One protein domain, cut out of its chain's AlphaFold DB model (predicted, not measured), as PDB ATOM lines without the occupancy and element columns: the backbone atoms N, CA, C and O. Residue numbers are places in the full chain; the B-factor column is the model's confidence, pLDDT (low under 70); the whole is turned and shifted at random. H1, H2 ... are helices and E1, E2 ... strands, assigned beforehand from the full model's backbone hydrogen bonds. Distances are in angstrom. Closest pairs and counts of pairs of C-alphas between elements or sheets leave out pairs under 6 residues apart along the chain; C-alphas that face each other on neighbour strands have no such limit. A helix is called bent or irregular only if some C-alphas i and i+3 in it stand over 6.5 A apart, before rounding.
ATOM      1  N   SER A   4     208.507 219.161 323.767       90.06
ATOM      2  CA  SER A   4     208.673 220.579 324.097       90.06
ATOM      3  C   SER A   4     207.328 221.291 324.167       90.06
ATOM      4  O   SER A   4     206.484 221.115 323.293       90.06
ATOM      5  N   GLU A   5     207.120 222.101 325.207       91.25
ATOM      6  CA  GLU A   5     205.941 222.967 325.311       91.25
ATOM      7  C   GLU A   5     206.104 224.196 324.415       91.25
ATOM      8  O   GLU A   5     207.147 224.851 324.415       91.25
ATOM      9  N   ILE A   6     205.051 224.521 323.674       87.69
ATOM     10  CA  ILE A   6     204.963 225.703 322.827       87.69
ATOM     11  C   ILE A   6     204.071 226.705 323.530       87.69
ATOM     12  O   ILE A   6     202.906 226.440 323.840       87.69
ATOM     13  N   THR A   7     204.628 227.886 323.772       84.62
ATOM     14  CA  THR A   7     203.892 228.958 324.431       84.62
ATOM     15  C   THR A   7     202.799 229.470 323.502       84.62
ATOM     16  O   THR A   7     203.074 230.092 322.479       84.62
ATOM     17  N   LEU A   8     201.544 229.235 323.882       76.50
ATOM     18  CA  LEU A   8     200.400 229.907 323.277       76.50
ATOM     19  C   LEU A   8     200.302 231.329 323.842       76.50
ATOM     20  O   LEU A   8     200.494 231.547 325.040       76.50
ATOM     21  N   THR A   9     199.986 232.310 322.997       59.69
ATOM     22  CA  THR A   9     199.746 233.692 323.449       59.69
ATOM     23  C   THR A   9     198.600 233.759 324.472       59.69
ATOM     24  O   THR A   9     197.702 232.916 324.469       59.69
ATOM     25  N   THR A  10     198.610 234.784 325.329       55.12
ATOM     26  CA  THR A  10     197.879 234.937 326.611       55.12
ATOM     27  C   THR A  10     196.340 234.800 326.618       55.12
ATOM     28  O   THR A  10     195.742 234.938 327.685       55.12
ATOM     29  N   ASN A  11     195.682 234.472 325.501       56.06
ATOM     30  CA  ASN A  11     194.218 234.508 325.351       56.06
ATOM     31  C   ASN A  11     193.524 233.146 325.107       56.06
ATOM     32  O   ASN A  11     192.298 233.101 325.036       56.06
ATOM     33  N   SER A  12     194.248 232.017 325.086       68.00
ATOM     34  CA  SER A  12     193.667 230.653 324.985       68.00
ATOM     35  C   SER A  12     193.063 230.154 326.309       68.00
ATOM     36  O   SER A  12     193.359 229.052 326.778       68.00
ATOM     37  N   LYS A  13     192.269 231.000 326.973       77.56
ATOM     38  CA  LYS A  13     191.784 230.793 328.341       77.56
ATOM     39  C   LYS A  13     190.328 231.217 328.484       77.56
ATOM     40  O   LYS A  13     189.999 232.390 328.317       77.56
ATOM     41  N   VAL A  14     189.472 230.281 328.871       75.75
ATOM     42  CA  VAL A  14     188.070 230.528 329.228       75.75
ATOM     43  C   VAL A  14     187.953 230.467 330.747       75.75
ATOM     44  O   VAL A  14     188.425 229.520 331.365       75.75
ATOM     45  N   ARG A  15     187.350 231.481 331.373       75.31
ATOM     46  CA  ARG A  15     187.147 231.509 332.830       75.31
ATOM     47  C   ARG A  15     185.665 231.427 333.136       75.31
ATOM     48  O   ARG A  15     184.908 232.291 332.700       75.31
ATOM     49  N   LEU A  16     185.289 230.433 333.920       73.00
ATOM     50  CA  LEU A  16     183.955 230.289 334.483       73.00
ATOM     51  C   LEU A  16     184.012 230.594 335.976       73.00
ATOM     52  O   LEU A  16     185.073 230.519 336.598       73.00
ATOM     53  N   TYR A  17     182.884 230.990 336.552       73.38
ATOM     54  CA  TYR A  17     182.809 231.171 337.996       73.38
ATOM     55  C   TYR A  17     182.927 229.820 338.714       73.38
ATOM     56  O   TYR A  17     182.512 228.793 338.185       73.38
ATOM     57  N   HIS A  18     183.487 229.844 339.924       75.88
ATOM     58  CA  HIS A  18     183.627 228.679 340.789       75.88
ATOM     59  C   HIS A  18     183.148 228.986 342.210       75.88
ATOM     60  O   HIS A  18     183.604 229.946 342.851       75.88
ATOM     61  N   HIS A  19     182.250 228.141 342.716       75.94
ATOM     62  CA  HIS A  19     181.788 228.174 344.098       75.94
ATOM     63  C   HIS A  19     182.356 226.988 344.870       75.94
ATOM     64  O   HIS A  19     182.319 225.860 344.388       75.94
ATOM     65  N   GLU A  20     182.861 227.244 346.076       77.12
ATOM     66  CA  GLU A  20     183.333 226.155 346.927       77.12
ATOM     67  C   GLU A  20     182.130 225.517 347.633       77.12
ATOM     68  O   GLU A  20     181.271 226.259 348.116       77.12
ATOM     69  N   PRO A  21     182.051 224.180 347.758       76.00
ATOM     70  CA  PRO A  21     180.888 223.506 348.344       76.00
ATOM     71  C   PRO A  21     180.515 223.964 349.762       76.00
ATOM     72  O   PRO A  21     179.364 223.860 350.167       76.00
ATOM     73  N   ASN A  22     181.487 224.459 350.529       80.00
ATOM     74  CA  ASN A  22     181.315 224.921 351.905       80.00
ATOM     75  C   ASN A  22     181.323 226.453 352.048       80.00
ATOM     76  O   ASN A  22     181.301 226.953 353.178       80.00
ATOM     77  N   SER A  23     181.398 227.207 350.944       77.94
ATOM     78  CA  SER A  23     181.273 228.664 350.999       77.94
ATOM     79  C   SER A  23     179.807 229.096 351.065       77.94
ATOM     80  O   SER A  23     178.931 228.476 350.482       77.94
ATOM     81  N   VAL A  24     179.528 230.167 351.803       80.00
ATOM     82  CA  VAL A  24     178.221 230.828 351.833       80.00
ATOM     83  C   VAL A  24     178.110 231.711 350.595       80.00
ATOM     84  O   VAL A  24     179.016 232.499 350.316       80.00
ATOM     85  N   VAL A  25     176.992 231.604 349.877       70.50
ATOM     86  CA  VAL A  25     176.693 232.434 348.702       70.50
ATOM     87  C   VAL A  25     176.564 233.899 349.125       70.50
ATOM     88  O   VAL A  25     175.733 234.235 349.968       70.50
ATOM     89  N   ASN A  26     177.380 234.782 348.550       64.69
ATOM     90  CA  ASN A  26     177.240 236.231 348.732       64.69
ATOM     91  C   ASN A  26     176.541 236.896 347.526       64.69
ATOM     92  O   ASN A  26     176.351 236.288 346.477       64.69
ATOM     93  N   THR A  27     176.163 238.171 347.641       58.66
ATOM     94  CA  THR A  27     175.466 238.912 346.567       58.66
ATOM     95  C   THR A  27     176.272 238.979 345.264       58.66
ATOM     96  O   THR A  27     175.713 238.977 344.170       58.66
ATOM     97  N   LEU A  28     177.601 238.996 345.369       57.69
ATOM     98  CA  LEU A  28     178.518 238.997 344.232       57.69
ATOM     99  C   LEU A  28     178.587 237.608 343.573       57.69
ATOM    100  O   LEU A  28     178.723 237.515 342.357       57.69
ATOM    101  N   ASP A  29     178.417 236.542 344.354       57.81
ATOM    102  CA  ASP A  29     178.244 235.173 343.881       57.81
ATOM    103  C   ASP A  29     176.893 234.994 343.185       57.81
ATOM    104  O   ASP A  29     176.859 234.333 342.160       57.81
ATOM    105  N   ILE A  30     175.806 235.632 343.646       59.88
ATOM    106  CA  ILE A  30     174.492 235.631 342.961       59.88
ATOM    107  C   ILE A  30     174.596 236.273 341.568       59.88
ATOM    108  O   ILE A  30     174.069 235.739 340.594       59.88
ATOM    109  N   LEU A  31     175.350 237.371 341.442       53.06
ATOM    110  CA  LEU A  31     175.648 237.994 340.145       53.06
ATOM    111  C   LEU A  31     176.530 237.113 339.242       53.06
ATOM    112  O   LEU A  31     176.529 237.282 338.025       53.06
ATOM    113  N   ARG A  32     177.286 236.177 339.827       53.09
ATOM    114  CA  ARG A  32     178.158 235.222 339.122       53.09
ATOM    115  C   ARG A  32     177.505 233.844 338.909       53.09
ATOM    116  O   ARG A  32     177.960 233.085 338.056       53.09
ATOM    117  N   LEU A  33     176.416 233.548 339.626       51.66
ATOM    118  CA  LEU A  33     175.590 232.332 339.580       51.66
ATOM    119  C   LEU A  33     174.786 232.195 338.277       51.66
ATOM    120  O   LEU A  33     174.131 231.184 338.055       51.66
ATOM    121  N   SER A  34     174.913 233.148 337.349       53.31
ATOM    122  CA  SER A  34     174.397 233.050 335.979       53.31
ATOM    123  C   SER A  34     175.092 231.979 335.108       53.31
ATOM    124  O   SER A  34     174.785 231.879 333.922       53.31
ATOM    125  N   GLY A  35     176.050 231.207 335.643       48.19
ATOM    126  CA  GLY A  35     176.803 230.184 334.898       48.19
ATOM    127  C   GLY A  35     177.845 229.411 335.719       48.19
ATOM    128  O   GLY A  35     178.951 229.175 335.241       48.19
ATOM    129  N   SER A  36     177.527 229.087 336.974       43.69
ATOM    130  CA  SER A  36     178.487 228.741 338.033       43.69
ATOM    131  C   SER A  36     178.812 227.266 338.252       43.69
ATOM    132  O   SER A  36     179.863 226.950 338.797       43.69
ATOM    133  N   PHE A  37     177.924 226.371 337.845       46.91
ATOM    134  CA  PHE A  37     178.239 224.963 337.654       46.91
ATOM    135  C   PHE A  37     178.082 224.719 336.172       46.91
ATOM    136  O   PHE A  37     177.081 225.159 335.602       46.91
ATOM    137  N   PHE A  38     179.043 224.044 335.536       49.66
ATOM    138  CA  PHE A  38     178.789 223.572 334.180       49.66
ATOM    139  C   PHE A  38     177.481 222.780 334.237       49.66
ATOM    140  O   PHE A  38     176.523 223.159 333.582       49.66
ATOM    141  N   GLU A  39     177.371 221.866 335.200       43.78
ATOM    142  CA  GLU A  39     176.246 220.973 335.446       43.78
ATOM    143  C   GLU A  39     174.856 221.619 335.483       43.78
ATOM    144  O   GLU A  39     173.931 220.996 334.957       43.78
ATOM    145  N   ASP A  40     174.747 222.850 335.990       36.38
ATOM    146  CA  ASP A  40     173.478 223.559 336.222       36.38
ATOM    147  C   ASP A  40     173.364 224.880 335.438       36.38
ATOM    148  O   ASP A  40     172.457 225.683 335.659       36.38
ATOM    149  N   SER A  41     174.291 225.141 334.511       49.69
ATOM    150  CA  SER A  41     174.287 226.361 333.699       49.69
ATOM    151  C   SER A  41     173.637 226.159 332.332       49.69
ATOM    152  O   SER A  41     173.747 225.105 331.697       49.69
ATOM    153  N   LEU A  42     173.082 227.251 331.796       53.50
ATOM    154  CA  LEU A  42     172.741 227.364 330.372       53.50
ATOM    155  C   LEU A  42     173.932 227.007 329.472       53.50
ATOM    156  O   LEU A  42     173.732 226.529 328.361       53.50
ATOM    157  N   PHE A  43     175.165 227.194 329.951       60.12
ATOM    158  CA  PHE A  43     176.364 226.846 329.206       60.12
ATOM    159  C   PHE A  43     176.478 225.334 328.981       60.12
ATOM    160  O   PHE A  43     176.714 224.924 327.846       60.12
ATOM    161  N   LYS A  44     176.198 224.487 329.981       60.47
ATOM    162  CA  LYS A  44     176.119 223.038 329.740       60.47
ATOM    163  C   LYS A  44     174.979 222.672 328.828       60.47
ATOM    164  O   LYS A  44     175.202 221.878 327.928       60.47
ATOM    165  N   VAL A  45     173.796 223.260 328.993       56.78
ATOM    166  CA  VAL A  45     172.673 222.989 328.082       56.78
ATOM    167  C   VAL A  45     173.069 223.309 326.639       56.78
ATOM    168  O   VAL A  45     172.890 222.475 325.757       56.78
ATOM    169  N   VAL A  46     173.699 224.459 326.398       64.81
ATOM    170  CA  VAL A  46     174.205 224.851 325.074       64.81
ATOM    171  C   VAL A  46     175.287 223.891 324.582       64.81
ATOM    172  O   VAL A  46     175.204 223.422 323.452       64.81
ATOM    173  N   THR A  47     176.276 223.540 325.405       65.50
ATOM    174  CA  THR A  47     177.299 222.567 324.988       65.50
ATOM    175  C   THR A  47     176.711 221.179 324.745       65.50
ATOM    176  O   THR A  47     177.091 220.558 323.769       65.50
ATOM    177  N   MET A  48     175.745 220.705 325.533       63.22
ATOM    178  CA  MET A  48     175.044 219.438 325.313       63.22
ATOM    179  C   MET A  48     174.208 219.467 324.037       63.22
ATOM    180  O   MET A  48     174.174 218.469 323.329       63.22
ATOM    181  N   LEU A  49     173.568 220.595 323.713       60.47
ATOM    182  CA  LEU A  49     172.853 220.779 322.449       60.47
ATOM    183  C   LEU A  49     173.813 220.725 321.262       60.47
ATOM    184  O   LEU A  49     173.554 219.995 320.310       60.47
ATOM    185  N   VAL A  50     174.942 221.436 321.337       64.00
ATOM    186  CA  VAL A  50     175.988 221.373 320.307       64.00
ATOM    187  C   VAL A  50     176.508 219.942 320.192       64.00
ATOM    188  O   VAL A  50     176.511 219.372 319.108       64.00
ATOM    189  N   ARG A  51     176.861 219.307 321.311       62.62
ATOM    190  CA  ARG A  51     177.349 217.926 321.344       62.62
ATOM    191  C   ARG A  51     176.338 216.928 320.786       62.62
ATOM    192  O   ARG A  51     176.704 216.051 320.005       62.62
ATOM    193  N   GLY A  52     175.060 217.128 321.088       56.78
ATOM    194  CA  GLY A  52     173.956 216.350 320.547       56.78
ATOM    195  C   GLY A  52     173.724 216.562 319.054       56.78
ATOM    196  O   GLY A  52     173.435 215.599 318.349       56.78
ATOM    197  N   GLN A  53     173.926 217.777 318.541       62.00
ATOM    198  CA  GLN A  53     173.891 218.062 317.102       62.00
ATOM    199  C   GLN A  53     175.000 217.314 316.345       62.00
ATOM    200  O   GLN A  53     174.789 216.870 315.217       62.00
ATOM    201  N   TYR A  54     176.151 217.112 316.987       57.25
ATOM    202  CA  TYR A  54     177.239 216.265 316.489       57.25
ATOM    203  C   TYR A  54     177.071 214.776 316.852       57.25
ATOM    204  O   TYR A  54     177.951 213.973 316.560       57.25
ATOM    205  N   GLY A  55     175.942 214.369 317.445       54.91
ATOM    206  CA  GLY A  55     175.655 212.970 317.783       54.91
ATOM    207  C   GLY A  55     176.559 212.370 318.868       54.91
ATOM    208  O   GLY A  55     176.540 211.156 319.058       54.91
ATOM    209  N   ASN A  56     177.317 213.200 319.587       61.34
ATOM    210  CA  ASN A  56     178.344 212.792 320.542       61.34
ATOM    211  C   ASN A  56     177.921 213.153 321.971       61.34
ATOM    212  O   ASN A  56     178.312 214.182 322.517       61.34
ATOM    213  N   PHE A  57     177.093 212.303 322.577       64.94
ATOM    214  CA  PHE A  57     176.609 212.472 323.956       64.94
ATOM    215  C   PHE A  57     177.481 211.783 325.022       64.94
ATOM    216  O   PHE A  57     177.181 211.899 326.207       64.94
ATOM    217  N   ASP A  58     178.516 211.048 324.613       68.81
ATOM    218  CA  ASP A  58     179.437 210.308 325.487       68.81
ATOM    219  C   ASP A  58     180.477 211.240 326.137       68.81
ATOM    220  O   ASP A  58     180.252 212.443 326.212       68.81
ATOM    221  N   ASP A  59     181.614 210.735 326.620       67.44
ATOM    222  CA  ASP A  59     182.699 211.570 327.168       67.44
ATOM    223  C   ASP A  59     183.675 212.076 326.086       67.44
ATOM    224  O   ASP A  59     184.767 212.566 326.384       67.44
ATOM    225  N   SER A  60     183.305 211.969 324.803       69.50
ATOM    226  CA  SER A  60     184.185 212.370 323.705       69.50
ATOM    227  C   SER A  60     184.330 213.889 323.587       69.50
ATOM    228  O   SER A  60     183.393 214.671 323.780       69.50
ATOM    229  N   ILE A  61     185.535 214.318 323.226       74.19
ATOM    230  CA  ILE A  61     185.836 215.719 322.940       74.19
ATOM    231  C   ILE A  61     185.330 216.034 321.535       74.19
ATOM    232  O   ILE A  61     185.588 215.275 320.599       74.19
ATOM    233  N   ILE A  62     184.640 217.164 321.380       71.75
ATOM    234  CA  ILE A  62     184.185 217.662 320.082       71.75
ATOM    235  C   ILE A  62     185.042 218.848 319.656       71.75
ATOM    236  O   ILE A  62     184.961 219.925 320.249       71.75
ATOM    237  N   PRO A  63     185.846 218.669 318.614       73.25
ATOM    238  CA  PRO A  63     186.645 219.728 318.040       73.25
ATOM    239  C   PRO A  63     185.911 220.462 316.923       73.25
ATOM    240  O   PRO A  63     185.278 219.862 316.058       73.25
ATOM    241  N   ILE A  64     186.028 221.787 316.931       70.19
ATOM    242  CA  ILE A  64     185.464 222.683 315.921       70.19
ATOM    243  C   ILE A  64     186.564 223.656 315.489       70.19
ATOM    244  O   ILE A  64     187.120 224.366 316.323       70.19
ATOM    245  N   GLY A  65     186.879 223.728 314.194       72.38
ATOM    246  CA  GLY A  65     187.914 224.631 313.664       72.38
ATOM    247  C   GLY A  65     189.267 223.943 313.456       72.38
ATOM    248  O   GLY A  65     189.303 222.869 312.865       72.38
ATOM    249  N   PHE A  66     190.368 224.577 313.885       70.62
ATOM    250  CA  PHE A  66     191.751 224.064 313.761       70.62
ATOM    251  C   PHE A  66     192.245 223.866 312.320       70.62
ATOM    252  O   PHE A  66     193.077 223.005 312.034       70.62
ATOM    253  N   LYS A  67     191.734 224.668 311.381       71.88
ATOM    254  CA  LYS A  67     192.125 224.568 309.970       71.88
ATOM    255  C   LYS A  67     193.588 224.960 309.788       71.88
ATOM    256  O   LYS A  67     193.998 226.012 310.271       71.88
ATOM    257  N   ILE A  68     194.344 224.174 309.025       72.75
ATOM    258  CA  ILE A  68     195.656 224.601 308.531       72.75
ATOM    259  C   ILE A  68     195.404 225.706 307.502       72.75
ATOM    260  O   ILE A  68     194.778 225.465 306.473       72.75
ATOM    261  N   GLN A  69     195.829 226.929 307.812       71.50
ATOM    262  CA  GLN A  69     195.649 228.092 306.941       71.50
ATOM    263  C   GLN A  69     196.722 228.142 305.854       71.50
ATOM    264  O   GLN A  69     196.427 228.447 304.703       71.50
ATOM    265  N   SER A  70     197.962 227.822 306.218       69.00
ATOM    266  CA  SER A  70     199.099 227.741 305.306       69.00
ATOM    267  C   SER A  70     200.209 226.907 305.932       69.00
ATOM    268  O   SER A  70     200.270 226.757 307.151       69.00
ATOM    269  N   TYR A  71     201.118 226.397 305.110       76.19
ATOM    270  CA  TYR A  71     202.348 225.769 305.575       76.19
ATOM    271  C   TYR A  71     203.487 226.082 304.601       76.19
ATOM    272  O   TYR A  71     203.273 226.199 303.392       76.19
ATOM    273  N   THR A  72     204.686 226.252 305.143       73.75
ATOM    274  CA  THR A  72     205.933 226.448 304.402       73.75
ATOM    275  C   THR A  72     206.911 225.329 304.754       73.75
ATOM    276  O   THR A  72     206.547 224.327 305.367       73.75
ATOM    277  N   THR A  73     208.167 225.466 304.341       71.31
ATOM    278  CA  THR A  73     209.255 224.572 304.749       71.31
ATOM    279  C   THR A  73     209.587 224.654 306.233       71.31
ATOM    280  O   THR A  73     210.166 223.710 306.757       71.31
ATOM    281  N   ASP A  74     209.211 225.742 306.904       76.62
ATOM    282  CA  ASP A  74     209.682 226.051 308.256       76.62
ATOM    283  C   ASP A  74     208.533 226.276 309.241       76.62
ATOM    284  O   ASP A  74     208.708 226.107 310.445       76.62
ATOM    285  N   GLU A  75     207.339 226.611 308.747       82.38
ATOM    286  CA  GLU A  75     206.212 227.009 309.586       82.38
ATOM    287  C   GLU A  75     204.897 226.362 309.143       82.38
ATOM    288  O   GLU A  75     204.644 226.135 307.959       82.38
ATOM    289  N   ILE A  76     204.013 226.119 310.105       81.12
ATOM    290  CA  ILE A  76     202.646 225.646 309.896       81.12
ATOM    291  C   ILE A  76     201.709 226.614 310.610       81.12
ATOM    292  O   ILE A  76     201.748 226.738 311.831       81.12
ATOM    293  N   VAL A  77     200.839 227.292 309.869       81.12
ATOM    294  CA  VAL A  77     199.864 228.225 310.440       81.12
ATOM    295  C   VAL A  77     198.550 227.490 310.662       81.12
ATOM    296  O   VAL A  77     197.887 227.070 309.711       81.12
ATOM    297  N   VAL A  78     198.158 227.347 311.925       79.75
ATOM    298  CA  VAL A  78     196.888 226.744 312.334       79.75
ATOM    299  C   VAL A  78     195.938 227.848 312.778       79.75
ATOM    300  O   VAL A  78     196.260 228.652 313.651       79.75
ATOM    301  N   GLY A  79     194.757 227.880 312.173       75.12
ATOM    302  CA  GLY A  79     193.697 228.814 312.510       75.12
ATOM    303  C   GLY A  79     193.029 228.509 313.855       75.12
ATOM    304  O   GLY A  79     193.247 227.449 314.449       75.12
ATOM    305  N   PRO A  80     192.178 229.427 314.334       80.81
ATOM    306  CA  PRO A  80     191.478 229.271 315.600       80.81
ATOM    307  C   PRO A  80     190.576 228.029 315.630       80.81
ATOM    308  O   PRO A  80     190.098 227.533 314.601       80.81
ATOM    309  N   GLY A  81     190.324 227.539 316.839       76.25
ATOM    310  CA  GLY A  81     189.502 226.364 317.095       76.25
ATOM    311  C   GLY A  81     188.948 226.314 318.518       76.25
ATOM    312  O   GLY A  81     189.316 227.100 319.393       76.25
ATOM    313  N   LEU A  82     188.028 225.385 318.741       77.44
ATOM    314  CA  LEU A  82     187.356 225.132 320.009       77.44
ATOM    315  C   LEU A  82     187.334 223.627 320.276       77.44
ATOM    316  O   LEU A  82     186.919 222.860 319.410       77.44
ATOM    317  N   LEU A  83     187.736 223.211 321.475       81.06
ATOM    318  CA  LEU A  83     187.458 221.869 321.985       81.06
ATOM    319  C   LEU A  83     186.300 221.962 322.976       81.06
ATOM    320  O   LEU A  83     186.374 222.705 323.954       81.06
ATOM    321  N   ILE A  84     185.236 221.212 322.725       78.06
ATOM    322  CA  ILE A  84     184.093 221.067 323.623       78.06
ATOM    323  C   ILE A  84     184.220 219.703 324.292       78.06
ATOM    324  O   ILE A  84     183.983 218.670 323.667       78.06
ATOM    325  N   ALA A  85     184.620 219.706 325.556       77.25
ATOM    326  CA  ALA A  85     184.707 218.518 326.386       77.25
ATOM    327  C   ALA A  85     183.452 218.395 327.274       77.25
ATOM    328  O   ALA A  85     182.680 219.355 327.387       77.25
ATOM    329  N   PRO A  86     183.224 217.237 327.920       71.19
ATOM    330  CA  PRO A  86     182.109 217.059 328.852       71.19
ATOM    331  C   PRO A  86     182.126 218.023 330.042       71.19
ATOM    332  O   PRO A  86     181.083 218.277 330.630       71.19
ATOM    333  N   ASP A  87     183.299 218.537 330.408       72.56
ATOM    334  CA  ASP A  87     183.545 219.330 331.612       72.56
ATOM    335  C   ASP A  87     183.783 220.825 331.332       72.56
ATOM    336  O   ASP A  87     183.885 221.623 332.273       72.56
ATOM    337  N   GLY A  88     183.877 221.222 330.057       75.25
ATOM    338  CA  GLY A  88     184.097 222.612 329.673       75.25
ATOM    339  C   GLY A  88     184.420 222.847 328.199       75.25
ATOM    340  O   GLY A  88     184.462 221.939 327.370       75.25
ATOM    341  N   VAL A  89     184.651 224.118 327.873       79.81
ATOM    342  CA  VAL A  89     185.024 224.569 326.528       79.81
ATOM    343  C   VAL A  89     186.404 225.199 326.576       79.81
ATOM    344  O   VAL A  89     186.663 226.105 327.370       79.81
ATOM    345  N   TYR A  90     187.272 224.746 325.681       84.38
ATOM    346  CA  TYR A  90     188.647 225.193 325.563       84.38
ATOM    347  C   TYR A  90     188.839 225.913 324.236       84.38
ATOM    348  O   TYR A  90     188.481 225.401 323.175       84.38
ATOM    349  N   ARG A  91     189.418 227.111 324.295       83.31
ATOM    350  CA  ARG A  91     189.638 227.951 323.118       83.31
ATOM    351  C   ARG A  91     191.083 227.886 322.659       83.31
ATOM    352  O   ARG A  91     191.996 228.086 323.454       83.31
ATOM    353  N   PHE A  92     191.256 227.673 321.362       84.06
ATOM    354  CA  PHE A  92     192.513 227.799 320.647       84.06
ATOM    355  C   PHE A  92     192.443 229.036 319.751       84.06
ATOM    356  O   PHE A  92     191.595 229.121 318.865       84.06
ATOM    357  N   GLU A  93     193.314 230.012 319.981       83.88
ATOM    358  CA  GLU A  93     193.337 231.261 319.198       83.88
ATOM    359  C   GLU A  93     193.939 231.090 317.792       83.88
ATOM    360  O   GLU A  93     193.820 231.978 316.951       83.88
ATOM    361  N   GLY A  94     194.556 229.941 317.523       84.00
ATOM    362  CA  GLY A  94     195.452 229.761 316.388       84.00
ATOM    363  C   GLY A  94     196.909 229.888 316.826       84.00
ATOM    364  O   GLY A  94     197.214 230.466 317.871       84.00
ATOM    365  N   ALA A  95     197.812 229.314 316.043       86.56
ATOM    366  CA  ALA A  95     199.244 229.407 316.286       86.56
ATOM    367  C   ALA A  95     200.025 229.224 314.983       86.56
ATOM    368  O   ALA A  95     199.634 228.432 314.123       86.56
ATOM    369  N   THR A  96     201.157 229.916 314.882       89.44
ATOM    370  CA  THR A  96     202.211 229.581 313.925       89.44
ATOM    371  C   THR A  96     203.161 228.608 314.610       89.44
ATOM    372  O   THR A  96     203.761 228.923 315.636       89.44
ATOM    373  N   LEU A  97     203.237 227.399 314.073       87.44
ATOM    374  CA  LEU A  97     203.991 226.279 314.612       87.44
ATOM    375  C   LEU A  97     205.287 226.141 313.825       87.44
ATOM    376  O   LEU A  97     205.243 226.000 312.607       87.44
ATOM    377  N   VAL A  98     206.420 226.151 314.519       90.00
ATOM    378  CA  VAL A  98     207.748 225.961 313.925       90.00
ATOM    379  C   VAL A  98     208.252 224.587 314.360       90.00
ATOM    380  O   VAL A  98     208.620 224.440 315.525       90.00
ATOM    381  N   PRO A  99     208.223 223.559 313.490       88.44
ATOM    382  CA  PRO A  99     208.665 222.223 313.867       88.44
ATOM    383  C   PRO A  99     210.154 222.194 314.212       88.44
ATOM    384  O   PRO A  99     210.984 222.661 313.423       88.44
ATOM    385  N   ASN A 100     210.508 221.568 315.333       89.50
ATOM    386  CA  ASN A 100     211.869 221.491 315.851       89.50
ATOM    387  C   ASN A 100     212.873 221.073 314.768       89.50
ATOM    388  O   ASN A 100     212.654 220.094 314.051       89.50
ATOM    389  N   GLU A 101     213.994 221.788 314.649       85.94
ATOM    390  CA  GLU A 101     215.015 221.535 313.622       85.94
ATOM    391  C   GLU A 101     215.519 220.085 313.623       85.94
ATOM    392  O   GLU A 101     215.682 219.496 312.556       85.94
ATOM    393  N   ALA A 102     215.679 219.477 314.803       85.38
ATOM    394  CA  ALA A 102     216.136 218.094 314.946       85.38
ATOM    395  C   ALA A 102     215.043 217.046 314.651       85.38
ATOM    396  O   ALA A 102     215.337 215.850 314.565       85.38
ATOM    397  N   GLY A 103     213.779 217.463 314.537       82.94
ATOM    398  CA  GLY A 103     212.645 216.585 314.281       82.94
ATOM    399  C   GLY A 103     212.550 216.193 312.813       82.94
ATOM    400  O   GLY A 103     212.272 217.030 311.959       82.94
ATOM    401  N   HIS A 104     212.708 214.902 312.522       83.06
ATOM    402  CA  HIS A 104     212.349 214.343 311.225       83.06
ATOM    403  C   HIS A 104     210.828 214.317 311.082       83.06
ATOM    404  O   HIS A 104     210.282 214.936 310.169       83.06
ATOM    405  N   TRP A 105     210.139 213.595 311.963       86.94
ATOM    406  CA  TRP A 105     208.675 213.498 312.002       86.94
ATOM    407  C   TRP A 105     208.195 213.921 313.388       86.94
ATOM    408  O   TRP A 105     208.926 213.763 314.366       86.94
ATOM    409  N   GLY A 106     206.972 214.420 313.505       88.81
ATOM    410  CA  GLY A 106     206.440 214.813 314.801       88.81
ATOM    411  C   GLY A 106     204.944 215.052 314.810       88.81
ATOM    412  O   GLY A 106     204.248 214.923 313.800       88.81
ATOM    413  N   ILE A 107     204.460 215.346 316.007       89.50
ATOM    414  CA  ILE A 107     203.062 215.547 316.340       89.50
ATOM    415  C   ILE A 107     202.979 216.799 317.202       89.50
ATOM    416  O   ILE A 107     203.670 216.906 318.216       89.50
ATOM    417  N   PHE A 108     202.113 217.725 316.814       89.44
ATOM    418  CA  PHE A 108     201.668 218.775 317.714       89.44
ATOM    419  C   PHE A 108     200.425 218.280 318.450       89.44
ATOM    420  O   PHE A 108     199.480 217.788 317.828       89.44
ATOM    421  N   GLU A 109     200.428 218.386 319.772       88.94
ATOM    422  CA  GLU A 109     199.389 217.849 320.649       88.94
ATOM    423  C   GLU A 109     198.927 218.903 321.666       88.94
ATOM    424  O   GLU A 109     199.711 219.717 322.154       88.94
ATOM    425  N   LEU A 110     197.631 218.908 321.965       89.31
ATOM    426  CA  LEU A 110     196.976 219.831 322.883       89.31
ATOM    427  C   LEU A 110     196.664 219.132 324.204       89.31
ATOM    428  O   LEU A 110     196.062 218.061 324.231       89.31
ATOM    429  N   GLU A 111     197.021 219.768 325.310       90.44
ATOM    430  CA  GLU A 111     196.618 219.369 326.653       90.44
ATOM    431  C   GLU A 111     195.530 220.317 327.155       90.44
ATOM    432  O   GLU A 111     195.694 221.541 327.152       90.44
ATOM    433  N   MET A 112     194.411 219.742 327.583       88.81
ATOM    434  CA  MET A 112     193.324 220.472 328.225       88.81
ATOM    435  C   MET A 112     193.646 220.614 329.707       88.81
ATOM    436  O   MET A 112     193.782 219.620 330.415       88.81
ATOM    437  N   VAL A 113     193.785 221.851 330.173       89.31
ATOM    438  CA  VAL A 113     194.177 222.137 331.551       89.31
ATOM    439  C   VAL A 113     193.087 222.928 332.250       89.31
ATOM    440  O   VAL A 113     192.618 223.955 331.752       89.31
ATOM    441  N   VAL A 114     192.740 222.452 333.440       87.69
ATOM    442  CA  VAL A 114     191.758 223.058 334.330       87.69
ATOM    443  C   VAL A 114     192.461 223.532 335.594       87.69
ATOM    444  O   VAL A 114     193.138 222.751 336.256       87.69
ATOM    445  N   GLU A 115     192.289 224.803 335.946       87.75
ATOM    446  CA  GLU A 115     192.893 225.397 337.143       87.75
ATOM    447  C   GLU A 115     191.898 226.254 337.917       87.75
ATOM    448  O   GLU A 115     191.021 226.891 337.337       87.75
ATOM    449  N   LEU A 116     192.051 226.291 339.238       86.31
ATOM    450  CA  LEU A 116     191.315 227.204 340.106       86.31
ATOM    451  C   LEU A 116     192.112 228.500 340.268       86.31
ATOM    452  O   LEU A 116     193.297 228.476 340.592       86.31
ATOM    453  N   GLU A 117     191.463 229.636 340.035       80.69
ATOM    454  CA  GLU A 117     192.113 230.938 339.945       80.69
ATOM    455  C   GLU A 117     191.313 232.055 340.625       80.69
ATOM    456  O   GLU A 117     190.161 231.886 341.031       80.69
ATOM    457  N   GLU A 118     191.945 233.233 340.707       78.62
ATOM    458  CA  GLU A 118     191.378 234.456 341.278       78.62
ATOM    459  C   GLU A 118     190.906 234.235 342.719       78.62
ATOM    460  O   GLU A 118     189.707 234.194 343.004       78.62
ATOM    461  N   SER A 119     191.875 234.069 343.624       84.12
ATOM    462  CA  SER A 119     191.613 233.936 345.057       84.12
ATOM    463  C   SER A 119     190.977 235.212 345.611       84.12
ATOM    464  O   SER A 119     191.529 236.304 345.467       84.12
ATOM    465  N   VAL A 120     189.810 235.067 346.234       83.31
ATOM    466  CA  VAL A 120     189.057 236.143 346.887       83.31
ATOM    467  C   VAL A 120     188.684 235.728 348.306       83.31
ATOM    468  O   VAL A 120     188.613 234.539 348.624       83.31
ATOM    469  N   GLY A 121     188.415 236.709 349.167       82.88
ATOM    470  CA  GLY A 121     187.842 236.444 350.483       82.88
ATOM    471  C   GLY A 121     186.422 235.894 350.347       82.88
ATOM    472  O   GLY A 121     185.555 236.553 349.773       82.88
ATOM    473  N   LYS A 122     186.187 234.693 350.874       82.56
ATOM    474  CA  LYS A 122     184.889 234.019 350.938       82.56
ATOM    475  C   LYS A 122     184.528 233.722 352.389       82.56
ATOM    476  O   LYS A 122     185.394 233.564 353.249       82.56
ATOM    477  N   LYS A 123     183.229 233.647 352.659       84.38
ATOM    478  CA  LYS A 123     182.693 233.224 353.953       84.38
ATOM    479  C   LYS A 123     182.413 231.728 353.876       84.38
ATOM    480  O   LYS A 123     181.750 231.297 352.946       84.38
ATOM    481  N   TYR A 124     182.927 230.951 354.813       84.50
ATOM    482  CA  TYR A 124     182.825 229.496 354.852       84.50
ATOM    483  C   TYR A 124     182.019 229.046 356.058       84.50
ATOM    484  O   TYR A 124     182.098 229.665 357.121       84.50
ATOM    485  N   LEU A 125     181.270 227.958 355.900       85.50
ATOM    486  CA  LEU A 125     180.652 227.248 357.013       85.50
ATOM    487  C   LEU A 125     181.726 226.461 357.768       85.50
ATOM    488  O   LEU A 125     182.541 225.759 357.162       85.50
ATOM    489  N   SER A 126     181.741 226.588 359.093       81.81
ATOM    490  CA  SER A 126     182.617 225.780 359.935       81.81
ATOM    491  C   SER A 126     182.183 224.310 359.881       81.81
ATOM    492  O   SER A 126     181.006 224.025 360.095       81.81
ATOM    493  N   PRO A 127     183.103 223.349 359.683       70.56
ATOM    494  CA  PRO A 127     182.765 221.925 359.730       70.56
ATOM    495  C   PRO A 127     182.219 221.460 361.090       70.56
ATOM    496  O   PRO A 127     181.604 220.402 361.175       70.56
ATOM    497  N   SER A 128     182.468 222.221 362.160       74.00
ATOM    498  CA  SER A 128     182.167 221.849 363.548       74.00
ATOM    499  C   SER A 128     181.011 222.629 364.194       74.00
ATOM    500  O   SER A 128     180.772 222.463 365.388       74.00
ATOM    501  N   GLY A 129     180.275 223.468 363.453       62.91
ATOM    502  CA  GLY A 129     179.117 224.194 363.994       62.91
ATOM    503  C   GLY A 129     178.443 225.145 363.002       62.91
ATOM    504  O   GLY A 129     178.892 225.301 361.874       62.91
ATOM    505  N   SER A 130     177.388 225.840 363.438       67.25
ATOM    506  CA  SER A 130     176.639 226.844 362.653       67.25
ATOM    507  C   SER A 130     177.376 228.181 362.460       67.25
ATOM    508  O   SER A 130     176.826 229.132 361.907       67.25
ATOM    509  N   ALA A 131     178.627 228.270 362.917       79.50
ATOM    510  CA  ALA A 131     179.454 229.454 362.770       79.50
ATOM    511  C   ALA A 131     180.056 229.549 361.364       79.50
ATOM    512  O   ALA A 131     180.396 228.553 360.726       79.50
ATOM    513  N   THR A 132     180.255 230.781 360.915       84.94
ATOM    514  CA  THR A 132     180.926 231.086 359.653       84.94
ATOM    515  C   THR A 132     182.273 231.748 359.897       84.94
ATOM    516  O   THR A 132     182.364 232.610 360.770       84.94
ATOM    517  N   PHE A 133     183.275 231.438 359.082       86.56
ATOM    518  CA  PHE A 133     184.583 232.096 359.118       86.56
ATOM    519  C   PHE A 133     184.944 232.686 357.751       86.56
ATOM    520  O   PHE A 133     184.385 232.289 356.733       86.56
ATOM    521  N   LEU A 134     185.858 233.655 357.716       87.50
ATOM    522  CA  LEU A 134     186.388 234.193 356.463       87.50
ATOM    523  C   LEU A 134     187.655 233.432 356.072       87.50
ATOM    524  O   LEU A 134     188.544 233.238 356.898       87.50
ATOM    525  N   GLY A 135     187.738 233.020 354.813       86.38
ATOM    526  CA  GLY A 135     188.892 232.333 354.241       86.38
ATOM    527  C   GLY A 135     189.150 232.788 352.810       86.38
ATOM    528  O   GLY A 135     188.271 233.350 352.159       86.38
ATOM    529  N   ALA A 136     190.361 232.560 352.309       87.50
ATOM    530  CA  ALA A 136     190.675 232.790 350.904       87.50
ATOM    531  C   ALA A 136     190.268 231.565 350.075       87.50
ATOM    532  O   ALA A 136     190.556 230.436 350.468       87.50
ATOM    533  N   GLY A 137     189.635 231.788 348.925       85.31
ATOM    534  CA  GLY A 137     189.275 230.718 348.002       85.31
ATOM    535  C   GLY A 137     189.144 231.186 346.558       85.31
ATOM    536  O   GLY A 137     188.885 232.366 346.311       85.31
ATOM    537  N   PRO A 138     189.307 230.279 345.586       84.38
ATOM    538  CA  PRO A 138     189.237 230.619 344.172       84.38
ATOM    539  C   PRO A 138     187.823 231.052 343.796       84.38
ATOM    540  O   PRO A 138     186.843 230.420 344.189       84.38
ATOM    541  N   SER A 139     187.701 232.135 343.034       79.00
ATOM    542  CA  SER A 139     186.418 232.602 342.491       79.00
ATOM    543  C   SER A 139     186.162 232.133 341.066       79.00
ATOM    544  O   SER A 139     185.030 232.254 340.588       79.00
ATOM    545  N   ARG A 140     187.183 231.607 340.380       76.94
ATOM    546  CA  ARG A 140     187.067 231.144 338.998       76.94
ATOM    547  C   ARG A 140     187.711 229.789 338.775       76.94
ATOM    548  O   ARG A 140     188.719 229.453 339.389       76.94
ATOM    549  N   LYS A 141     187.148 229.061 337.818       82.44
ATOM    550  CA  LYS A 141     187.733 227.884 337.188       82.44
ATOM    551  C   LYS A 141     188.145 228.267 335.771       82.44
ATOM    552  O   LYS A 141     187.347 228.787 334.992       82.44
ATOM    553  N   SER A 142     189.415 228.081 335.460       84.56
ATOM    554  CA  SER A 142     190.026 228.400 334.178       84.56
ATOM    555  C   SER A 142     190.203 227.135 333.351       84.56
ATOM    556  O   SER A 142     190.812 226.180 333.816       84.56
ATOM    557  N   TYR A 143     189.754 227.189 332.104       86.12
ATOM    558  CA  TYR A 143     189.921 226.174 331.073       86.12
ATOM    559  C   TYR A 143     190.890 226.720 330.032       86.12
ATOM    560  O   TYR A 143     190.590 227.702 329.345       86.12
ATOM    561  N   ARG A 144     192.077 226.127 329.934       88.06
ATOM    562  CA  ARG A 144     193.121 226.566 329.002       88.06
ATOM    563  C   ARG A 144     193.672 225.401 328.201       88.06
ATOM    564  O   ARG A 144     193.663 224.266 328.667       88.06
ATOM    565  N   LEU A 145     194.195 225.705 327.022       89.00
ATOM    566  CA  LEU A 145     194.982 224.752 326.251       89.00
ATOM    567  C   LEU A 145     196.463 225.009 326.480       89.00
ATOM    568  O   LEU A 145     196.898 226.162 326.524       89.00
ATOM    569  N   ARG A 146     197.233 223.933 326.592       91.00
ATOM    570  CA  ARG A 146     198.681 223.954 326.386       91.00
ATOM    571  C   ARG A 146     198.995 223.196 325.111       91.00
ATOM    572  O   ARG A 146     198.323 222.220 324.793       91.00
ATOM    573  N   LEU A 147     199.990 223.664 324.376       91.75
ATOM    574  CA  LEU A 147     200.413 223.064 323.123       91.75
ATOM    575  C   LEU A 147     201.795 222.456 323.318       91.75
ATOM    576  O   LEU A 147     202.676 223.090 323.888       91.75
ATOM    577  N   TYR A 148     201.985 221.249 322.812       94.31
ATOM    578  CA  TYR A 148     203.255 220.547 322.848       94.31
ATOM    579  C   TYR A 148     203.630 220.086 321.449       94.31
ATOM    580  O   TYR A 148     202.770 219.762 320.633       94.31
ATOM    581  N   GLU A 149     204.926 220.023 321.197       93.56
ATOM    582  CA  GLU A 149     205.502 219.274 320.094       93.56
ATOM    583  C   GLU A 149     206.165 218.022 320.659       93.56
ATOM    584  O   GLU A 149     207.029 218.102 321.532       93.56
ATOM    585  N   ASN A 150     205.770 216.867 320.142       94.38
ATOM    586  CA  ASN A 150     206.425 215.589 320.365       94.38
ATOM    587  C   ASN A 150     207.040 215.162 319.031       94.38
ATOM    588  O   ASN A 150     206.318 214.996 318.048       94.38
ATOM    589  N   TYR A 151     208.362 215.017 318.961       92.25
ATOM    590  CA  TYR A 151     209.059 214.763 317.697       92.25
ATOM    591  C   TYR A 151     210.019 213.574 317.782       92.25
ATOM    592  O   TYR A 151     210.488 213.177 318.846       92.25
ATOM    593  N   SER A 152     210.323 212.986 316.629       91.56
ATOM    594  CA  SER A 152     211.302 211.917 316.454       91.56
ATOM    595  C   SER A 152     212.480 212.430 315.645       91.56
ATOM    596  O   SER A 152     212.307 213.043 314.593       91.56
ATOM    597  N   THR A 153     213.696 212.121 316.089       88.50
ATOM    598  CA  THR A 153     214.925 212.358 315.313       88.50
ATOM    599  C   THR A 153     215.164 211.272 314.261       88.50
ATOM    600  O   THR A 153     216.193 211.259 313.596       88.50
ATOM    601  N   THR A 154     214.234 210.323 314.126       87.50
ATOM    602  CA  THR A 154     214.259 209.263 313.112       87.50
ATOM    603  C   THR A 154     212.961 209.302 312.298       87.50
ATOM    604  O   THR A 154     211.996 209.922 312.746       87.50
ATOM    605  N   PRO A 155     212.889 208.659 311.118       85.81
ATOM    606  CA  PRO A 155     211.684 208.624 310.281       85.81
ATOM    607  C   PRO A 155     210.579 207.724 310.870       85.81
ATOM    608  O   PRO A 155     210.197 206.713 310.286       85.81
ATOM    609  N   THR A 156     210.108 208.051 312.071       86.88
ATOM    610  CA  THR A 156     209.057 207.338 312.805       86.88
ATOM    611  C   THR A 156     208.177 208.346 313.532       86.88
ATOM    612  O   THR A 156     208.685 209.308 314.103       86.88
ATOM    613  N   PHE A 157     206.855 208.153 313.521       85.44
ATOM    614  CA  PHE A 157     205.970 209.041 314.274       85.44
ATOM    615  C   PHE A 157     206.096 208.752 315.776       85.44
ATOM    616  O   PHE A 157     206.109 207.579 316.166       85.44
ATOM    617  N   PRO A 158     206.169 209.791 316.626       89.56
ATOM    618  CA  PRO A 158     205.994 209.610 318.057       89.56
ATOM    619  C   PRO A 158     204.613 209.049 318.385       89.56
ATOM    620  O   PRO A 158     203.659 209.187 317.622       89.56
ATOM    621  N   VAL A 159     204.504 208.426 319.556       89.44
ATOM    622  CA  VAL A 159     203.208 208.040 320.120       89.44
ATOM    623  C   VAL A 159     202.588 209.270 320.783       89.44
ATOM    624  O   VAL A 159     203.288 209.973 321.513       89.44
ATOM    625  N   LEU A 160     201.295 209.508 320.540       85.19
ATOM    626  CA  LEU A 160     200.519 210.564 321.199       85.19
ATOM    627  C   LEU A 160     200.619 210.423 322.723       85.19
ATOM    628  O   LEU A 160     200.412 209.330 323.262       85.19
ATOM    629  N   THR A 161     200.918 211.517 323.420       90.62
ATOM    630  CA  THR A 161     201.025 211.491 324.881       90.62
ATOM    631  C   THR A 161     199.649 211.208 325.503       90.62
ATOM    632  O   THR A 161     198.675 211.889 325.162       90.62
ATOM    633  N   PRO A 162     199.524 210.234 326.430       86.12
ATOM    634  CA  PRO A 162     198.252 209.947 327.091       86.12
ATOM    635  C   PRO A 162     197.637 211.191 327.744       86.12
ATOM    636  O   PRO A 162     198.329 211.953 328.413       86.12
ATOM    637  N   GLY A 163     196.329 211.385 327.555       81.62
ATOM    638  CA  GLY A 163     195.598 212.548 328.079       81.62
ATOM    639  C   GLY A 163     195.692 213.814 327.219       81.62
ATOM    640  O   GLY A 163     195.064 214.816 327.557       81.62
ATOM    641  N   ARG A 164     196.425 213.781 326.100       87.56
ATOM    642  CA  ARG A 164     196.487 214.876 325.122       87.56
ATOM    643  C   ARG A 164     195.729 214.533 323.850       87.56
ATOM    644  O   ARG A 164     195.468 213.371 323.543       87.56
ATOM    645  N   VAL A 165     195.376 215.572 323.106       85.75
ATOM    646  CA  VAL A 165     194.654 215.476 321.841       85.75
ATOM    647  C   VAL A 165     195.592 215.821 320.696       85.75
ATOM    648  O   VAL A 165     196.271 216.841 320.725       85.75
ATOM    649  N   GLU A 166     195.620 214.981 319.669       85.69
ATOM    650  CA  GLU A 166     196.419 215.227 318.471       85.69
ATOM    651  C   GLU A 166     195.860 216.421 317.680       85.69
ATOM    652  O   GLU A 166     194.698 216.390 317.278       85.69
ATOM    653  N   LEU A 167     196.677 217.456 317.456       82.38
ATOM    654  CA  LEU A 167     196.310 218.619 316.644       82.38
ATOM    655  C   LEU A 167     196.655 218.388 315.173       82.38
ATOM    656  O   LEU A 167     195.782 218.444 314.310       82.38
ATOM    657  N   ILE A 168     197.934 218.141 314.895       83.12
ATOM    658  CA  ILE A 168     198.449 217.859 313.553       83.12
ATOM    659  C   ILE A 168     199.666 216.937 313.640       83.12
ATOM    660  O   ILE A 168     200.401 216.940 314.631       83.12
ATOM    661  N   ARG A 169     199.928 216.200 312.561       83.38
ATOM    662  CA  ARG A 169     201.184 215.479 312.348       83.38
ATOM    663  C   ARG A 169     201.994 216.171 311.264       83.38
ATOM    664  O   ARG A 169     201.438 216.708 310.307       83.38
ATOM    665  N   PHE A 170     203.310 216.123 311.382       79.25
ATOM    666  CA  PHE A 170     204.205 216.630 310.353       79.25
ATOM    667  C   PHE A 170     205.332 215.645 310.059       79.25
ATOM    668  O   PHE A 170     205.775 214.872 310.911       79.25
ATOM    669  N   LYS A 171     205.817 215.705 308.825       84.44
ATOM    670  CA  LYS A 171     206.960 214.955 308.322       84.44
ATOM    671  C   LYS A 171     207.820 215.897 307.500       84.44
ATOM    672  O   LYS A 171     207.357 216.457 306.513       84.44
ATOM    673  N   LYS A 172     209.086 216.046 307.866       78.56
ATOM    674  CA  LYS A 172     210.063 216.733 307.020       78.56
ATOM    675  C   LYS A 172     210.492 215.789 305.898       78.56
ATOM    676  O   LYS A 172     210.783 214.613 306.145       78.56
ATOM    677  N   SER A 173     210.476 216.275 304.659       67.81
ATOM    678  CA  SER A 173     211.017 215.523 303.526       67.81
ATOM    679  C   SER A 173     212.544 215.410 303.671       67.81
ATOM    680  O   SER A 173     213.214 216.341 304.109       67.81
ATOM    681  N   GLY A 174     213.104 214.229 303.414       59.16
ATOM    682  CA  GLY A 174     214.509 213.937 303.712       59.16
ATOM    683  C   GLY A 174     215.505 214.619 302.761       59.16
ATOM    684  O   GLY A 174     215.367 214.513 301.546       59.16
ATOM    685  N   THR A 175     216.556 215.212 303.352       45.62
ATOM    686  CA  THR A 175     217.806 215.789 302.783       45.62
ATOM    687  C   THR A 175     217.682 217.019 301.869       45.62
ATOM    688  O   THR A 175     217.559 216.905 300.654       45.62
ATOM    689  N   GLY A 176     217.836 218.208 302.463       45.97
ATOM    690  CA  GLY A 176     217.890 219.515 301.788       45.97
ATOM    691  C   GLY A 176     216.896 220.517 302.396       45.97
ATOM    692  O   GLY A 176     216.151 220.122 303.290       45.97
ATOM    693  N   PRO A 177     216.857 221.790 301.946       37.62
ATOM    694  CA  PRO A 177     215.936 222.829 302.440       37.62
ATOM    695  C   PRO A 177     214.481 222.588 301.978       37.62
ATOM    696  O   PRO A 177     213.805 223.476 301.468       37.62
ATOM    697  N   SER A 178     214.004 221.352 302.089       46.59
ATOM    698  CA  SER A 178     212.881 220.838 301.320       46.59
ATOM    699  C   SER A 178     211.776 220.349 302.248       46.59
ATOM    700  O   SER A 178     211.810 219.218 302.711       46.59
ATOM    701  N   GLY A 179     210.774 221.203 302.452       55.16
ATOM    702  CA  GLY A 179     209.373 220.839 302.703       55.16
ATOM    703  C   GLY A 179     209.022 220.220 304.058       55.16
ATOM    704  O   GLY A 179     209.396 219.086 304.361       55.16
ATOM    705  N   VAL A 180     208.153 220.899 304.808       56.72
ATOM    706  CA  VAL A 180     207.313 220.251 305.819       56.72
ATOM    707  C   VAL A 180     206.074 219.708 305.110       56.72
ATOM    708  O   VAL A 180     205.284 220.456 304.537       56.72
ATOM    709  N   LEU A 181     205.905 218.389 305.137       61.78
ATOM    710  CA  LEU A 181     204.646 217.737 304.806       61.78
ATOM    711  C   LEU A 181     203.784 217.741 306.062       61.78
ATOM    712  O   LEU A 181     204.175 217.188 307.091       61.78
ATOM    713  N   VAL A 182     202.618 218.368 305.979       56.75
ATOM    714  CA  VAL A 182     201.662 218.422 307.085       56.75
ATOM    715  C   VAL A 182     200.520 217.473 306.780       56.75
ATOM    716  O   VAL A 182     199.874 217.574 305.740       56.75
ATOM    717  N   GLN A 183     200.244 216.570 307.710       59.59
ATOM    718  CA  GLN A 183     199.022 215.789 307.714       59.59
ATOM    719  C   GLN A 183     198.155 216.327 308.849       59.59
ATOM    720  O   GLN A 183     198.478 216.145 310.027       59.59
ATOM    721  N   SER A 184     197.037 216.982 308.518       52.94
ATOM    722  CA  SER A 184     196.008 217.204 309.530       52.94
ATOM    723  C   SER A 184     195.503 215.834 309.947       52.94
ATOM    724  O   SER A 184     194.898 215.104 309.154       52.94
ATOM    725  N   SER A 185     195.764 215.459 311.187       44.59
ATOM    726  CA  SER A 185     195.124 214.302 311.764       44.59
ATOM    727  C   SER A 185     193.635 214.598 311.848       44.59
ATOM    728  O   SER A 185     193.166 215.341 312.705       44.59
ATOM    729  N   ASN A 186     192.860 214.006 310.946       41.97
ATOM    730  CA  ASN A 186     191.398 214.043 310.971       41.97
ATOM    731  C   ASN A 186     190.792 213.413 312.252       41.97
ATOM    732  O   ASN A 186     189.587 213.194 312.304       41.97
ATOM    733  N   SER A 187     191.571 213.139 313.308       41.47
ATOM    734  CA  SER A 187     191.054 212.889 314.661       41.47
ATOM    735  C   SER A 187     190.183 214.050 315.151       41.47
ATOM    736  O   SER A 187     189.211 213.809 315.860       41.47
ATOM    737  N   LEU A 188     190.469 215.280 314.702       43.84
ATOM    738  CA  LEU A 188     189.672 216.472 314.990       43.84
ATOM    739  C   LEU A 188     188.565 216.784 313.955       43.84
ATOM    740  O   LEU A 188     187.931 217.830 314.038       43.84
ATOM    741  N   SER A 189     188.313 215.916 312.967       37.03
ATOM    742  CA  SER A 189     187.220 216.120 311.988       37.03
ATOM    743  C   SER A 189     186.342 214.882 311.736       37.03
ATOM    744  O   SER A 189     185.322 214.978 311.058       37.03
TER     745      SER A 189
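AT A GLANCE: This is residues 4 to 189 of the 496 residues of an uncharacterized protein of Leptospira levettii (UniProt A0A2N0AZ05). A long twisted two-stranded hairpin, E9 and E10, makes the length of this domain, and towards one end it widens into a larger sheet, with E1 and E2 along E10, E11 beside E9, and E12 beside E11. Three bent runs of strand, E3 with E4, E5 with E6 and E7 with E8, lie side by side next to it; the small sheet E4 E5 E8 is partly face to face with the large one as a small sandwich, while H2 packs on the small sheet E3 E6 E7 and H1 is near E2. The printed part has 186 residues with two named helices and twelve named strands, in the order E1 E2 H1 H2 and then E3 to E12, and its class is mostly strand. The large sheet is branched, its neighbour pairs antiparallel; the small sheets have the orders E3 - E6 - E7 and E4 - E5 - E8, both all antiparallel. The whole is loose, with a radius of gyration of the C-alphas of 20.8 A, and spans 73 by 34 by 24 A.

IN THESE COORDINATES: E9, residues 105 to 125, covers 54.8 A from C-alpha 105 at (208.675, 213.498, 312.002) to C-alpha 125 at (180.652, 227.248, 357.013), and bends by 75 degrees at residue 121. E10, residues 132 to 152, covers 56.2 A. E11, residues 164 to 172, covers 22.7 A and bends by 60 degrees at residue 167; E12 is residues 180 to 183. E1 is residues 4 to 6, beginning at C-alpha 4 (208.673, 220.579, 324.097), and E2 is residues 13 to 17. E3, residues 62 to 65, runs on into E4, residues 68 to 71, at 58 degrees. E5, residues 76 to 78, runs on into E6, residues 81 to 85, at 59 degrees. E7, residues 88 to 92, runs on into E8, residues 95 to 97, at 61 degrees. H1, residues 27 to 35, covers 14.6 A and is irregular, but only just: C-alphas 32 and 35 are 6.7 A apart. H2, residues 42 to 53, covers 16.2 A.

HOW THE PARTS SIT: The large sheet is twisted, and E10 has three neighbours in it. On one side of E10 lies its hairpin partner E9, with N 113 and O 144 2.8 A apart. On the other side lie E1, beside residues 147 to 149, with N 6 and O 147 2.8 A apart, and E2, beside residues 139 to 144, with N 16 and O 141 2.8 A apart. E11 lies beside residues 105 to 111 of E9, with N 108 and O 168 2.9 A apart. E11 and E12 form a hairpin, with N 171 and O 181 2.8 A apart. The large sheet and the sheet E4 E5 E8 form a sandwich, two sheets face to face, with the facing parts 10.2 A centre to centre. E4 and E5 form a hairpin, with N 69 and O 77 2.8 A apart; N 78 and O 95 of E5 and E8 are 2.9 A apart. E6 and E7 form a hairpin, with N 83 and O 90 2.9 A apart; N 64 and O 82 of E3 and E6 are 2.8 A apart. The closest C-alphas of E7 and E10, those of Tyr 90 and Tyr 143, are 5.7 A apart. H2 is on the sheet E3 E6 E7, making two layers, a helix on a sheet; its closest C-alphas with E6, those of Thr 47 and Ile 84, are 7.1 A apart. H1 only grazes the large sheet with residues 29 to 35. Every O i to N i+4 pair of H2 is within hydrogen-bond range, and 3 of 5 in H1.

THE WHOLE: The C-alphas farthest apart, those of Ser 130 and Gly 176, are 73.9 A from each other. The printed part has no cut, and the link E10 to E11, 11 residues, is the long one. The mean pLDDT of the printed part is 74.1; 59 residues are under 70, among them 26 to 60 and 173 to 189.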